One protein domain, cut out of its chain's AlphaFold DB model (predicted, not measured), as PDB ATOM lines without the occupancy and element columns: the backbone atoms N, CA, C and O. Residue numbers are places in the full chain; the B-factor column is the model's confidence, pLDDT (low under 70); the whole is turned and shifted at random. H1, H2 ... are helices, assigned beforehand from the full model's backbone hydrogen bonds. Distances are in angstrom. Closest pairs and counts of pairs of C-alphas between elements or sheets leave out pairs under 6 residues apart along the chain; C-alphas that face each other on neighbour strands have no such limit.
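Overview. This is residues 2 to 91 of the 93 residues of the protein "Phage tail assembly chaperone" of Sphingomonas zeae (UniProt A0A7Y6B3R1). One long helix, H3, makes one side of an open, flat frame; H4 folds back from its far end, running opposite ways to it at a small angle, and residues 68 to 77 lead away from H4 to H5, whose residues 78 to 83 and 85 to 89 stick out. Two short helices, H1 and H2, make a small corner near the start of H3, and contacts between the parts are few. The printed part has 90 residues with five named helices, in the order H1, H2, H3, H4, H5, and no named strand; the class is all helix. The whole is extended, with a radius of gyration of the C-alphas of 20.5 A and spans of 50 by 46 by 19 A.

Along the chain. H3, residues 19 to 50, is the longest helix, 46.4 A from C-alpha 19 at (-40.404, -0.477, 5.526) to C-alpha 50 at (-65.093, -18.237, 40.588). H4 is residues 55 to 67, 18.1 A long. H5 is residues 78 to 89, 16.5 A long, and ends with C-alpha 89 at (-12.648, -18.598, 24.851). Before H3 come H1, residues 2 to 6, 6.0 A long, and H2, residues 11 to 15, 7.7 A long.

Arrangement. H3 and H4 are close but not clearly touching; their closest C-alphas, those of Gly 48 and His 58, are 6.8 A apart. Their lines stand at a shallow tilt of 13 degrees, opposite ways. H3 and H2 are also close but not clearly touching, with the closest C-alphas, those of Phe 14 and Val 22, 7.1 A apart. H2 and H1 only just touch, and only at the corner by their link, with 3 pairs of C-alphas within 8 A; the closest are those of Cys 5 and Pro 11, 6.0 A apart. H1 and H3 are apart. H5 is apart from H1, H2, H3 and H4. Every O i to N i+4 pair is within hydrogen-bond range in H1, H3 and H4, against 7 of 8 in H5 and 0 of 1 in H2, where 2 of 2 O i to N i+3 pairs are within range.

Size, cuts and confidence. The two C-alphas farthest apart, those of Phe 50 and Ala 90, are 55.4 A apart. The printed part runs from residue 2 to 91 without a cut. The links H1 to H2, H2 to H3 and H3 to H4 are tight; the link H4 to H5, 10 residues, is short but not tight. Residues 67 to 75, of which 67 belongs to H4, stand free. The mean pLDDT of the printed part is 72.9, and residues 45 to 91 are under 70.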
ATOM      1  N   SER A   2     -38.779 -15.930  10.333       75.44
ATOM      2  CA  SER A   2     -39.520 -16.784  11.280       75.44
ATOM      3  C   SER A   2     -40.503 -16.010  12.164       75.44
ATOM      4  O   SER A   2     -41.637 -16.440  12.328       75.44
ATOM      5  N   GLU A   3     -40.103 -14.843  12.674       80.56
ATOM      6  CA  GLU A   3     -40.952 -14.012  13.538       80.56
ATOM      7  C   GLU A   3     -42.163 -13.428  12.799       80.56
ATOM      8  O   GLU A   3     -43.259 -13.399  13.347       80.56
ATOM      9  N   TRP A   4     -42.003 -13.039  11.531       87.44
ATOM     10  CA  TRP A   4     -43.103 -12.543  10.697       87.44
ATOM     11  C   TRP A   4     -44.165 -13.626  10.483       87.44
ATOM     12  O   TRP A   4     -45.347 -13.393  10.727       87.44
ATOM     13  N   CYS A   5     -43.729 -14.842  10.140       87.56
ATOM     14  CA  CYS A   5     -44.626 -15.988  10.007       87.56
ATOM     15  C   CYS A   5     -45.242 -16.400  11.354       87.56
ATOM     16  O   CYS A   5     -46.404 -16.788  11.402       87.56
ATOM     17  N   SER A   6     -44.496 -16.285  12.461       85.94
ATOM     18  CA  SER A   6     -44.996 -16.620  13.804       85.94
ATOM     19  C   SER A   6     -46.146 -15.718  14.261       85.94
ATOM     20  O   SER A   6     -46.968 -16.125  15.075       85.94
ATOM     21  N   LEU A   7     -46.229 -14.507  13.701       87.00
ATOM     22  CA  LEU A   7     -47.327 -13.570  13.931       87.00
ATOM     23  C   LEU A   7     -48.554 -13.863  13.048       87.00
ATOM     24  O   LEU A   7     -49.571 -13.190  13.201       87.00
ATOM     25  N   GLY A   8     -48.478 -14.869  12.168       89.94
ATOM     26  CA  GLY A   8     -49.556 -15.284  11.267       89.94
ATOM     27  C   GLY A   8     -49.548 -14.584   9.907       89.94
ATOM     28  O   GLY A   8     -50.506 -14.723   9.150       89.94
ATOM     29  N   HIS A   9     -48.491 -13.832   9.582       91.62
ATOM     30  CA  HIS A   9     -48.394 -13.140   8.298       91.62
ATOM     31  C   HIS A   9     -47.825 -14.040   7.205       91.62
ATOM     32  O   HIS A   9     -46.928 -14.851   7.441       91.62
ATOM     33  N   ASP A  10     -48.299 -13.829   5.979       91.81
ATOM     34  CA  ASP A  10     -47.745 -14.466   4.787       91.81
ATOM     35  C   ASP A  10     -46.278 -14.026   4.569       91.81
ATOM     36  O   ASP A  10     -46.011 -12.812   4.553       91.81
ATOM     37  N   PRO A  11     -45.321 -14.961   4.403       90.75
ATOM     38  CA  PRO A  11     -43.917 -14.635   4.159       90.75
ATOM     39  C   PRO A  11     -43.703 -13.775   2.908       90.75
ATOM     40  O   PRO A  11     -42.876 -12.862   2.946       90.75
ATOM     41  N   ASP A  12     -44.458 -13.998   1.832       90.88
ATOM     42  CA  ASP A  12     -44.268 -13.256   0.579       90.88
ATOM     43  C   ASP A  12     -44.719 -11.798   0.700       90.88
ATOM     44  O   ASP A  12     -44.129 -10.893   0.101       90.88
ATOM     45  N   SER A  13     -45.732 -11.542   1.527       90.69
ATOM     46  CA  SER A  13     -46.233 -10.193   1.787       90.69
ATOM     47  C   SER A  13     -45.198  -9.254   2.421       90.69
ATOM     48  O   SER A  13     -45.318  -8.039   2.263       90.69
ATOM     49  N   PHE A  14     -44.172  -9.781   3.099       90.12
ATOM     50  CA  PHE A  14     -43.115  -8.968   3.708       90.12
ATOM     51  C   PHE A  14     -42.288  -8.240   2.644       90.12
ATOM     52  O   PHE A  14     -42.059  -7.038   2.749       90.12
ATOM     53  N   TRP A  15     -41.889  -8.959   1.590       91.94
ATOM     54  CA  TRP A  15     -41.034  -8.428   0.525       91.94
ATOM     55  C   TRP A  15     -41.761  -7.456  -0.404       91.94
ATOM     56  O   TRP A  15     -41.129  -6.624  -1.047       91.94
ATOM     57  N   ARG A  16     -43.094  -7.543  -0.461       93.38
ATOM     58  CA  ARG A  16     -43.940  -6.666  -1.285       93.38
ATOM     59  C   ARG A  16     -44.271  -5.335  -0.609       93.38
ATOM     60  O   ARG A  16     -44.877  -4.475  -1.239       93.38
ATOM     61  N   ARG A  17     -43.910  -5.172   0.667       92.44
ATOM     62  CA  ARG A  17     -44.219  -3.990   1.476       92.44
ATOM     63  C   ARG A  17     -42.993  -3.112   1.662       92.44
ATOM     64  O   ARG A  17     -41.864  -3.571   1.806       92.44
ATOM     65  N   THR A  18     -43.238  -1.817   1.752       95.94
ATOM     66  CA  THR A  18     -42.228  -0.842   2.147       95.94
ATOM     67  C   THR A  18     -41.917  -0.952   3.646       95.94
ATOM     68  O   THR A  18     -42.778  -1.344   4.442       95.94
ATOM     69  N   PRO A  19     -40.732  -0.501   4.099       93.56
ATOM     70  CA  PRO A  19     -40.404  -0.477   5.526       93.56
ATOM     71  C   PRO A  19     -41.416   0.296   6.390       93.56
ATOM     72  O   PRO A  19     -41.629  -0.036   7.556       93.56
ATOM     73  N   ARG A  20     -42.069   1.326   5.827       94.38
ATOM     74  CA  ARG A  20     -43.117   2.093   6.521       94.38
ATOM     75  C   ARG A  20     -44.370   1.255   6.760       94.38
ATOM     76  O   ARG A  20     -44.930   1.308   7.853       94.38
ATOM     77  N   GLU A  21     -44.781   0.470   5.772       93.38
ATOM     78  CA  GLU A  21     -45.942  -0.417   5.877       93.38
ATOM     79  C   GLU A  21     -45.670  -1.575   6.832       93.38
ATOM     80  O   GLU A  21     -46.500  -1.855   7.693       93.38
ATOM     81  N   VAL A  22     -44.486  -2.191   6.758       92.69
ATOM     82  CA  VAL A  22     -44.069  -3.230   7.715       92.69
ATOM     83  C   VAL A  22     -44.097  -2.682   9.144       92.69
ATOM     84  O   VAL A  22     -44.650  -3.312  10.044       92.69
ATOM     85  N   ARG A  23     -43.590  -1.463   9.364       92.81
ATOM     86  CA  ARG A  23     -43.645  -0.806  10.677       92.81
ATOM     87  C   ARG A  23     -45.080  -0.583  11.164       92.81
ATOM     88  O   ARG A  23     -45.338  -0.729  12.358       92.81
ATOM     89  N   ALA A  24     -45.996  -0.204  10.275       93.56
ATOM     90  CA  ALA A  24     -47.402  -0.020  10.622       93.56
ATOM     91  C   ALA A  24     -48.060  -1.346  11.036       93.56
ATOM     92  O   ALA A  24     -48.739  -1.381  12.061       93.56
ATOM     93  N   VAL A  25     -47.787  -2.432  10.302       92.75
ATOM     94  CA  VAL A  25     -48.272  -3.785  10.629       92.75
ATOM     95  C   VAL A  25     -47.773  -4.218  12.007       92.75
ATOM     96  O   VAL A  25     -48.582  -4.488  12.890       92.75
ATOM     97  N   LEU A  26     -46.460  -4.152  12.245       91.69
ATOM     98  CA  LEU A  26     -45.872  -4.550  13.529       91.69
ATOM     99  C   LEU A  26     -46.396  -3.709  14.703       91.69
ATOM    100  O   LEU A  26     -46.560  -4.211  15.813       91.69
ATOM    101  N   LYS A  27     -46.690  -2.421  14.481       93.38
ATOM    102  CA  LYS A  27     -47.316  -1.569  15.503       93.38
ATOM    103  C   LYS A  27     -48.732  -2.049  15.842       93.38
ATOM    104  O   LYS A  27     -49.107  -2.016  17.015       93.38
ATOM    105  N   GLY A  28     -49.492  -2.486  14.840       91.81
ATOM    106  CA  GLY A  28     -50.793  -3.130  15.021       91.81
ATOM    107  C   GLY A  28     -50.681  -4.429  15.817       91.81
ATOM    108  O   GLY A  28     -51.396  -4.598  16.802       91.81
ATOM    109  N   ASP A  29     -49.717  -5.285  15.474       92.19
ATOM    110  CA  ASP A  29     -49.479  -6.550  16.182       92.19
ATOM    111  C   ASP A  29     -49.110  -6.335  17.650       92.19
ATOM    112  O   ASP A  29     -49.649  -6.999  18.531       92.19
ATOM    113  N   ILE A  30     -48.255  -5.351  17.945       90.56
ATOM    114  CA  ILE A  30     -47.921  -4.988  19.328       90.56
ATOM    115  C   ILE A  30     -49.173  -4.550  20.097       90.56
ATOM    116  O   ILE A  30     -49.333  -4.905  21.264       90.56
ATOM    117  N   ALA A  31     -50.057  -3.763  19.477       90.94
ATOM    118  CA  ALA A  31     -51.295  -3.334  20.120       90.94
ATOM    119  C   ALA A  31     -52.246  -4.517  20.366       90.94
ATOM    120  O   ALA A  31     -52.835  -4.597  21.445       90.94
ATOM    121  N   ARG A  32     -52.348  -5.451  19.412       89.12
ATOM    122  CA  ARG A  32     -53.122  -6.692  19.552       89.12
ATOM    123  C   ARG A  32     -52.600  -7.551  20.703       89.12
ATOM    124  O   ARG A  32     -53.359  -7.854  21.613       89.12
ATOM    125  N   LEU A  33     -51.302  -7.852  20.721       88.44
ATOM    126  CA  LEU A  33     -50.676  -8.677  21.763       88.44
ATOM    127  C   LEU A  33     -50.814  -8.061  23.163       88.44
ATOM    128  O   LEU A  33     -50.961  -8.775  24.151       88.44
ATOM    129  N   LYS A  34     -50.783  -6.725  23.265       87.38
ATOM    130  CA  LYS A  34     -51.051  -6.033  24.535       87.38
ATOM    131  C   LYS A  34     -52.478  -6.266  25.022       87.38
ATOM    132  O   LYS A  34     -52.642  -6.567  26.199       87.38
ATOM    133  N   ARG A  35     -53.471  -6.167  24.132       86.81
ATOM    134  CA  ARG A  35     -54.875  -6.444  24.472       86.81
ATOM    135  C   ARG A  35     -55.080  -7.899  24.867       86.81
ATOM    136  O   ARG A  35     -55.622  -8.150  25.928       86.81
ATOM    137  N   GLU A  36     -54.542  -8.842  24.096       85.94
ATOM    138  CA  GLU A  36     -54.626 -10.274  24.421       85.94
ATOM    139  C   GLU A  36     -54.027 -10.585  25.798       85.94
ATOM    140  O   GLU A  36     -54.584 -11.366  26.567       85.94
ATOM    141  N   ARG A  37     -52.912  -9.932  26.151       82.06
ATOM    142  CA  ARG A  37     -52.326 -10.049  27.490       82.06
ATOM    143  C   ARG A  37     -53.238  -9.472  28.573       82.06
ATOM    144  O   ARG A  37     -53.352 -10.075  29.637       82.06
ATOM    145  N   GLU A  38     -53.835  -8.306  28.347       81.50
ATOM    146  CA  GLU A  38     -54.775  -7.688  29.291       81.50
ATOM    147  C   GLU A  38     -56.017  -8.567  29.492       81.50
ATOM    148  O   GLU A  38     -56.380  -8.852  30.634       81.50
ATOM    149  N   ASP A  39     -56.586  -9.087  28.406       79.38
ATOM    150  CA  ASP A  39     -57.732  -9.995  28.425       79.38
ATOM    151  C   ASP A  39     -57.405 -11.296  29.165       79.38
ATOM    152  O   ASP A  39     -58.189 -11.740  30.002       79.38
ATOM    153  N   ALA A  40     -56.221 -11.877  28.944       74.75
ATOM    154  CA  ALA A  40     -55.774 -13.069  29.662       74.75
ATOM    155  C   ALA A  40     -55.636 -12.825  31.175       74.75
ATOM    156  O   ALA A  40     -56.023 -13.674  31.977       74.75
ATOM    157  N   VAL A  41     -55.127 -11.657  31.585       75.62
ATOM    158  CA  VAL A  41     -55.043 -11.272  33.005       75.62
ATOM    159  C   VAL A  41     -56.438 -11.102  33.610       75.62
ATOM    160  O   VAL A  41     -56.686 -11.564  34.724       75.62
ATOM    161  N   ILE A  42     -57.362 -10.472  32.882       75.62
ATOM    162  CA  ILE A  42     -58.752 -10.299  33.319       75.62
ATOM    163  C   ILE A  42     -59.448 -11.660  33.441       75.62
ATOM    164  O   ILE A  42     -60.071 -11.933  34.466       75.62
ATOM    165  N   ALA A  43     -59.303 -12.533  32.445       73.69
ATOM    166  CA  ALA A  43     -59.858 -13.882  32.460       73.69
ATOM    167  C   ALA A  43     -59.297 -14.709  33.623       73.69
ATOM    168  O   ALA A  43     -60.065 -15.346  34.340       73.69
ATOM    169  N   ALA A  44     -57.985 -14.644  33.876       70.81
ATOM    170  CA  ALA A  44     -57.355 -15.307  35.017       70.81
ATOM    171  C   ALA A  44     -57.893 -14.783  36.358       70.81
ATOM    172  O   ALA A  44     -58.158 -15.571  37.266       70.81
ATOM    173  N   ARG A  45     -58.113 -13.467  36.474       66.88
ATOM    174  CA  ARG A  45     -58.725 -12.856  37.660       66.88
ATOM    175  C   ARG A  45     -60.147 -13.366  37.885       66.88
ATOM    176  O   ARG A  45     -60.477 -13.744  39.004       66.88
ATOM    177  N   TRP A  46     -60.977 -13.401  36.844       66.56
ATOM    178  CA  TRP A  46     -62.340 -13.929  36.947       66.56
ATOM    179  C   TRP A  46     -62.351 -15.421  37.275       66.56
ATOM    180  O   TRP A  46     -63.097 -15.835  38.158       66.56
ATOM    181  N   ALA A  47     -61.486 -16.215  36.644       68.44
ATOM    182  CA  ALA A  47     -61.343 -17.634  36.952       68.44
ATOM    183  C   ALA A  47     -60.942 -17.858  38.421       68.44
ATOM    184  O   ALA A  47     -61.545 -18.689  39.094       68.44
ATOM    185  N   GLY A  48     -59.997 -17.072  38.950       59.97
ATOM    186  CA  GLY A  48     -59.623 -17.100  40.368       59.97
ATOM    187  C   GLY A  48     -60.761 -16.692  41.309       59.97
ATOM    188  O   GLY A  48     -60.897 -17.273  42.386       59.97
ATOM    189  N   LEU A  49     -61.613 -15.752  40.883       56.41
ATOM    190  CA  LEU A  49     -62.799 -15.312  41.625       56.41
ATOM    191  C   LEU A  49     -63.871 -16.412  41.720       56.41
ATOM    192  O   LEU A  49     -64.475 -16.591  42.775       56.41
ATOM    193  N   PHE A  50     -64.101 -17.155  40.632       55.94
ATOM    194  CA  PHE A  50     -65.093 -18.237  40.588       55.94
ATOM    195  C   PHE A  50     -64.580 -19.561  41.174       55.94
ATOM    196  O   PHE A  50     -65.385 -20.392  41.588       55.94
ATOM    197  N   ALA A  51     -63.262 -19.754  41.265       57.66
ATOM    198  CA  ALA A  51     -62.646 -20.985  41.764       57.66
ATOM    199  C   ALA A  51     -62.589 -21.120  43.306       57.66
ATOM    200  O   ALA A  51     -61.961 -22.051  43.796       57.66
ATOM    201  N   GLN A  52     -63.231 -20.237  44.086       53.31
ATOM    202  CA  GLN A  52     -63.205 -20.253  45.566       53.31
ATOM    203  C   GLN A  52     -61.791 -20.170  46.183       53.31
ATOM    204  O   GLN A  52     -61.516 -20.768  47.224       53.31
ATOM    205  N   ALA A  53     -60.870 -19.422  45.571       52.62
ATOM    206  CA  ALA A  53     -59.561 -19.201  46.175       52.62
ATOM    207  C   ALA A  53     -59.684 -18.271  47.396       52.62
ATOM    208  O   ALA A  53     -60.258 -17.186  47.296       52.62
ATOM    209  N   ASP A  54     -59.122 -18.684  48.538       60.38
ATOM    210  CA  ASP A  54     -58.933 -17.841  49.724       60.38
ATOM    211  C   ASP A  54     -58.433 -16.442  49.289       60.38
ATOM    212  O   ASP A  54     -57.395 -16.355  48.613       60.38
ATOM    213  N   PRO A  55     -59.142 -15.348  49.645       59.34
ATOM    214  CA  PRO A  55     -58.834 -13.992  49.189       59.34
ATOM    215  C   PRO A  55     -57.357 -13.597  49.351       59.34
ATOM    216  O   PRO A  55     -56.808 -12.882  48.511       59.34
ATOM    217  N   LYS A  56     -56.673 -14.109  50.388       62.84
ATOM    218  CA  LYS A  56     -55.247 -13.827  50.630       62.84
ATOM    219  C   LYS A  56     -54.312 -14.443  49.589       62.84
ATOM    220  O   LYS A  56     -53.287 -13.843  49.265       62.84
ATOM    221  N   HIS A  57     -54.629 -15.635  49.088       60.72
ATOM    222  CA  HIS A  57     -53.805 -16.312  48.085       60.72
ATOM    223  C   HIS A  57     -53.963 -15.662  46.710       60.72
ATOM    224  O   HIS A  57     -52.980 -15.491  45.988       60.72
ATOM    225  N   HIS A  58     -55.182 -15.232  46.388       60.75
ATOM    226  CA  HIS A  58     -55.503 -14.537  45.147       60.75
ATOM    227  C   HIS A  58     -54.766 -13.192  45.022       60.75
ATOM    228  O   HIS A  58     -54.125 -12.933  44.004       60.75
ATOM    229  N   ASP A  59     -54.766 -12.370  46.075       64.12
ATOM    230  CA  ASP A  59     -54.082 -11.070  46.058       64.12
ATOM    231  C   ASP A  59     -52.561 -11.194  45.909       64.12
ATOM    232  O   ASP A  59     -51.925 -10.343  45.283       64.12
ATOM    233  N   ARG A  60     -51.962 -12.257  46.458       66.56
ATOM    234  CA  ARG A  60     -50.529 -12.537  46.295       66.56
ATOM    235  C   ARG A  60     -50.201 -12.941  44.859       66.56
ATOM    236  O   ARG A  60     -49.283 -12.378  44.275       66.56
ATOM    237  N   LEU A  61     -50.989 -13.843  44.276       62.53
ATOM    238  CA  LEU A  61     -50.824 -14.288  42.890       62.53
ATOM    239  C   LEU A  61     -51.018 -13.141  41.893       62.53
ATOM    240  O   LEU A  61     -50.231 -12.994  40.961       62.53
ATOM    241  N   LEU A  62     -52.012 -12.277  42.118       60.06
ATOM    242  CA  LEU A  62     -52.205 -11.073  41.309       60.06
ATOM    243  C   LEU A  62     -51.039 -10.096  41.444       60.06
ATOM    244  O   LEU A  62     -50.588  -9.556  40.436       60.06
ATOM    245  N   LYS A  63     -50.532  -9.871  42.663       67.31
ATOM    246  CA  LYS A  63     -49.338  -9.043  42.871       67.31
ATOM    247  C   LYS A  63     -48.136  -9.618  42.140       67.31
ATOM    248  O   LYS A  63     -47.449  -8.844  41.491       67.31
ATOM    249  N   ASP A  64     -47.928 -10.928  42.166       63.78
ATOM    250  CA  ASP A  64     -46.816 -11.574  41.468       63.78
ATOM    251  C   ASP A  64     -46.969 -11.480  39.940       63.78
ATOM    252  O   ASP A  64     -46.012 -11.129  39.259       63.78
ATOM    253  N   ILE A  65     -48.172 -11.675  39.384       60.59
ATOM    254  CA  ILE A  65     -48.435 -11.536  37.935       60.59
ATOM    255  C   ILE A  65     -48.284 -10.077  37.469       60.59
ATOM    256  O   ILE A  65     -47.749  -9.808  36.389       60.59
ATOM    257  N   LEU A  66     -48.753  -9.115  38.269       61.31
ATOM    258  CA  LEU A  66     -48.637  -7.685  37.968       61.31
ATOM    259  C   LEU A  66     -47.209  -7.159  38.194       61.31
ATOM    260  O   LEU A  66     -46.777  -6.257  37.470       61.31
ATOM    261  N   ALA A  67     -46.477  -7.721  39.162       63.50
ATOM    262  CA  ALA A  67     -45.072  -7.425  39.438       63.50
ATOM    263  C   ALA A  67     -44.125  -8.106  38.443       63.50
ATOM    264  O   ALA A  67     -43.097  -7.516  38.114       63.50
ATOM    265  N   ASP A  68     -44.502  -9.250  37.852       51.44
ATOM    266  CA  ASP A  68     -43.829  -9.874  36.699       51.44
ATOM    267  C   ASP A  68     -44.097  -9.085  35.396       51.44
ATOM    268  O   ASP A  68     -44.193  -9.614  34.286       51.44
ATOM    269  N   ARG A  69     -44.106  -7.747  35.498       55.28
ATOM    270  CA  ARG A  69     -43.457  -6.902  34.498       55.28
ATOM    271  C   ARG A  69     -41.973  -7.263  34.508       55.28
ATOM    272  O   ARG A  69     -41.146  -6.475  34.963       55.28
ATOM    273  N   LYS A  70     -41.610  -8.435  33.977       50.81
ATOM    274  CA  LYS A  70     -40.255  -8.655  33.479       50.81
ATOM    275  C   LYS A  70     -39.966  -7.480  32.566       50.81
ATOM    276  O   LYS A  70     -40.519  -7.383  31.468       50.81
ATOM    277  N   ALA A  71     -39.152  -6.552  33.066       49.62
ATOM    278  CA  ALA A  71     -38.535  -5.545  32.236       49.62
ATOM    279  C   ALA A  71     -37.986  -6.300  31.021       49.62
ATOM    280  O   ALA A  71     -37.426  -7.391  31.213       49.62
ATOM    281  N   PRO A  72     -38.213  -5.806  29.790       45.81
ATOM    282  CA  PRO A  72     -37.662  -6.460  28.616       45.81
ATOM    283  C   PRO A  72     -36.196  -6.733  28.927       45.81
ATOM    284  O   PRO A  72     -35.496  -5.821  29.370       45.81
ATOM    285  N   ARG A  73     -35.767  -7.998  28.814       53.56
ATOM    286  CA  ARG A  73     -34.353  -8.347  28.946       53.56
ATOM    287  C   ARG A  73     -33.647  -7.521  27.881       53.56
ATOM    288  O   ARG A  73     -33.692  -7.872  26.705       53.56
ATOM    289  N   LEU A  74     -33.108  -6.372  28.283       50.12
ATOM    290  CA  LEU A  74     -32.352  -5.514  27.394       50.12
ATOM    291  C   LEU A  74     -31.223  -6.392  26.843       50.12
ATOM    292  O   LEU A  74     -30.639  -7.161  27.618       50.12
ATOM    293  N   PRO A  75     -30.951  -6.349  25.528       53.53
ATOM    294  CA  PRO A  75     -29.820  -7.074  24.974       53.53
ATOM    295  C   PRO A  75     -28.584  -6.713  25.799       53.53
ATOM    296  O   PRO A  75     -28.384  -5.544  26.138       53.53
ATOM    297  N   MET A  76     -27.825  -7.740  26.196       57.38
ATOM    298  CA  MET A  76     -26.630  -7.597  27.026       57.38
ATOM    299  C   MET A  76     -25.805  -6.401  26.550       57.38
ATOM    300  O   MET A  76     -25.507  -6.281  25.361       57.38
ATOM    301  N   SER A  77     -25.439  -5.511  27.472       67.88
ATOM    302  CA  SER A  77     -24.569  -4.385  27.134       67.88
ATOM    303  C   SER A  77     -23.266  -4.906  26.513       67.88
ATOM    304  O   SER A  77     -22.809  -5.998  26.856       67.88
ATOM    305  N   GLY A  78     -22.619  -4.137  25.630       61.72
ATOM    306  CA  GLY A  78     -21.384  -4.579  24.957       61.72
ATOM    307  C   GLY A  78     -20.286  -5.068  25.921       61.72
ATOM    308  O   GLY A  78     -19.528  -5.980  25.595       61.72
ATOM    309  N   LYS A  79     -20.264  -4.550  27.158       63.66
ATOM    310  CA  LYS A  79     -19.377  -5.027  28.235       63.66
ATOM    311  C   LYS A  79     -19.699  -6.456  28.695       63.66
ATOM    312  O   LYS A  79     -18.779  -7.225  28.958       63.66
ATOM    313  N   GLN A  80     -20.979  -6.823  28.766       60.84
ATOM    314  CA  GLN A  80     -21.434  -8.169  29.131       60.84
ATOM    315  C   GLN A  80     -21.170  -9.181  28.008       60.84
ATOM    316  O   GLN A  80     -20.748 -10.298  28.294       60.84
ATOM    317  N   ILE A  81     -21.309  -8.770  26.742       58.81
ATOM    318  CA  ILE A  81     -20.954  -9.605  25.580       58.81
ATOM    319  C   ILE A  81     -19.448  -9.913  25.586       58.81
ATOM    320  O   ILE A  81     -19.051 -11.073  25.500       58.81
ATOM    321  N   GLY A  82     -18.600  -8.898  25.789       66.31
ATOM    322  CA  GLY A  82     -17.147  -9.086  25.858       66.31
ATOM    323  C   GLY A  82     -16.667  -9.900  27.068       66.31
ATOM    324  O   GLY A  82     -15.585 -10.487  27.028       66.31
ATOM    325  N   ALA A  83     -17.441  -9.950  28.156       65.56
ATOM    326  CA  ALA A  83     -17.167 -10.832  29.290       65.56
ATOM    327  C   ALA A  83     -17.569 -12.284  28.981       65.56
ATOM    328  O   ALA A  83     -16.781 -13.198  29.215       65.56
ATOM    329  N   ALA A  84     -18.747 -12.493  28.383       55.31
ATOM    330  CA  ALA A  84     -19.223 -13.816  27.987       55.31
ATOM    331  C   ALA A  84     -18.301 -14.477  26.945       55.31
ATOM    332  O   ALA A  84     -17.962 -15.650  27.086       55.31
ATOM    333  N   MET A  85     -17.819 -13.716  25.956       59.19
ATOM    334  CA  MET A  85     -16.881 -14.223  24.946       59.19
ATOM    335  C   MET A  85     -15.533 -14.644  25.544       59.19
ATOM    336  O   MET A  85     -14.967 -15.644  25.114       59.19
ATOM    337  N   ARG A  86     -15.034 -13.932  26.563       64.44
ATOM    338  CA  ARG A  86     -13.787 -14.303  27.256       64.44
ATOM    339  C   ARG A  86     -13.923 -15.596  28.051       64.44
ATOM    340  O   ARG A  86     -13.017 -16.420  28.023       64.44
ATOM    341  N   VAL A  87     -15.062 -15.797  28.714       63.91
ATOM    342  CA  VAL A  87     -15.354 -17.048  29.434       63.91
ATOM    343  C   VAL A  87     -15.496 -18.220  28.461       63.91
ATOM    344  O   VAL A  87     -15.030 -19.316  28.758       63.91
ATOM    345  N   PHE A  88     -16.089 -17.991  27.287       54.69
ATOM    346  CA  PHE A  88     -16.214 -19.017  26.250       54.69
ATOM    347  C   PHE A  88     -14.852 -19.384  25.639       54.69
ATOM    348  O   PHE A  88     -14.547 -20.563  25.492       54.69
ATOM    349  N   ALA A  89     -14.002 -18.389  25.364       59.47
ATOM    350  CA  ALA A  89     -12.648 -18.598  24.851       59.47
ATOM    351  C   ALA A  89     -11.737 -19.336  25.851       59.47
ATOM    352  O   ALA A  89     -10.931 -20.164  25.446       59.47
ATOM    353  N   ALA A  90     -11.897 -19.092  27.155       57.69
ATOM    354  CA  ALA A  90     -11.122 -19.761  28.204       57.69
ATOM    355  C   ALA A  90     -11.538 -21.224  28.461       57.69
ATOM    356  O   ALA A  90     -10.847 -21.936  29.181       57.69
ATOM    357  N   ARG A  91     -12.680 -21.665  27.920       52.59
ATOM    358  CA  ARG A  91     -13.251 -23.002  28.152       52.59
ATOM    359  C   ARG A  91     -13.131 -23.928  26.934       52.59
ATOM    360  O   ARG A  91     -13.609 -25.056  26.991       52.59
TER     361      ARG A  91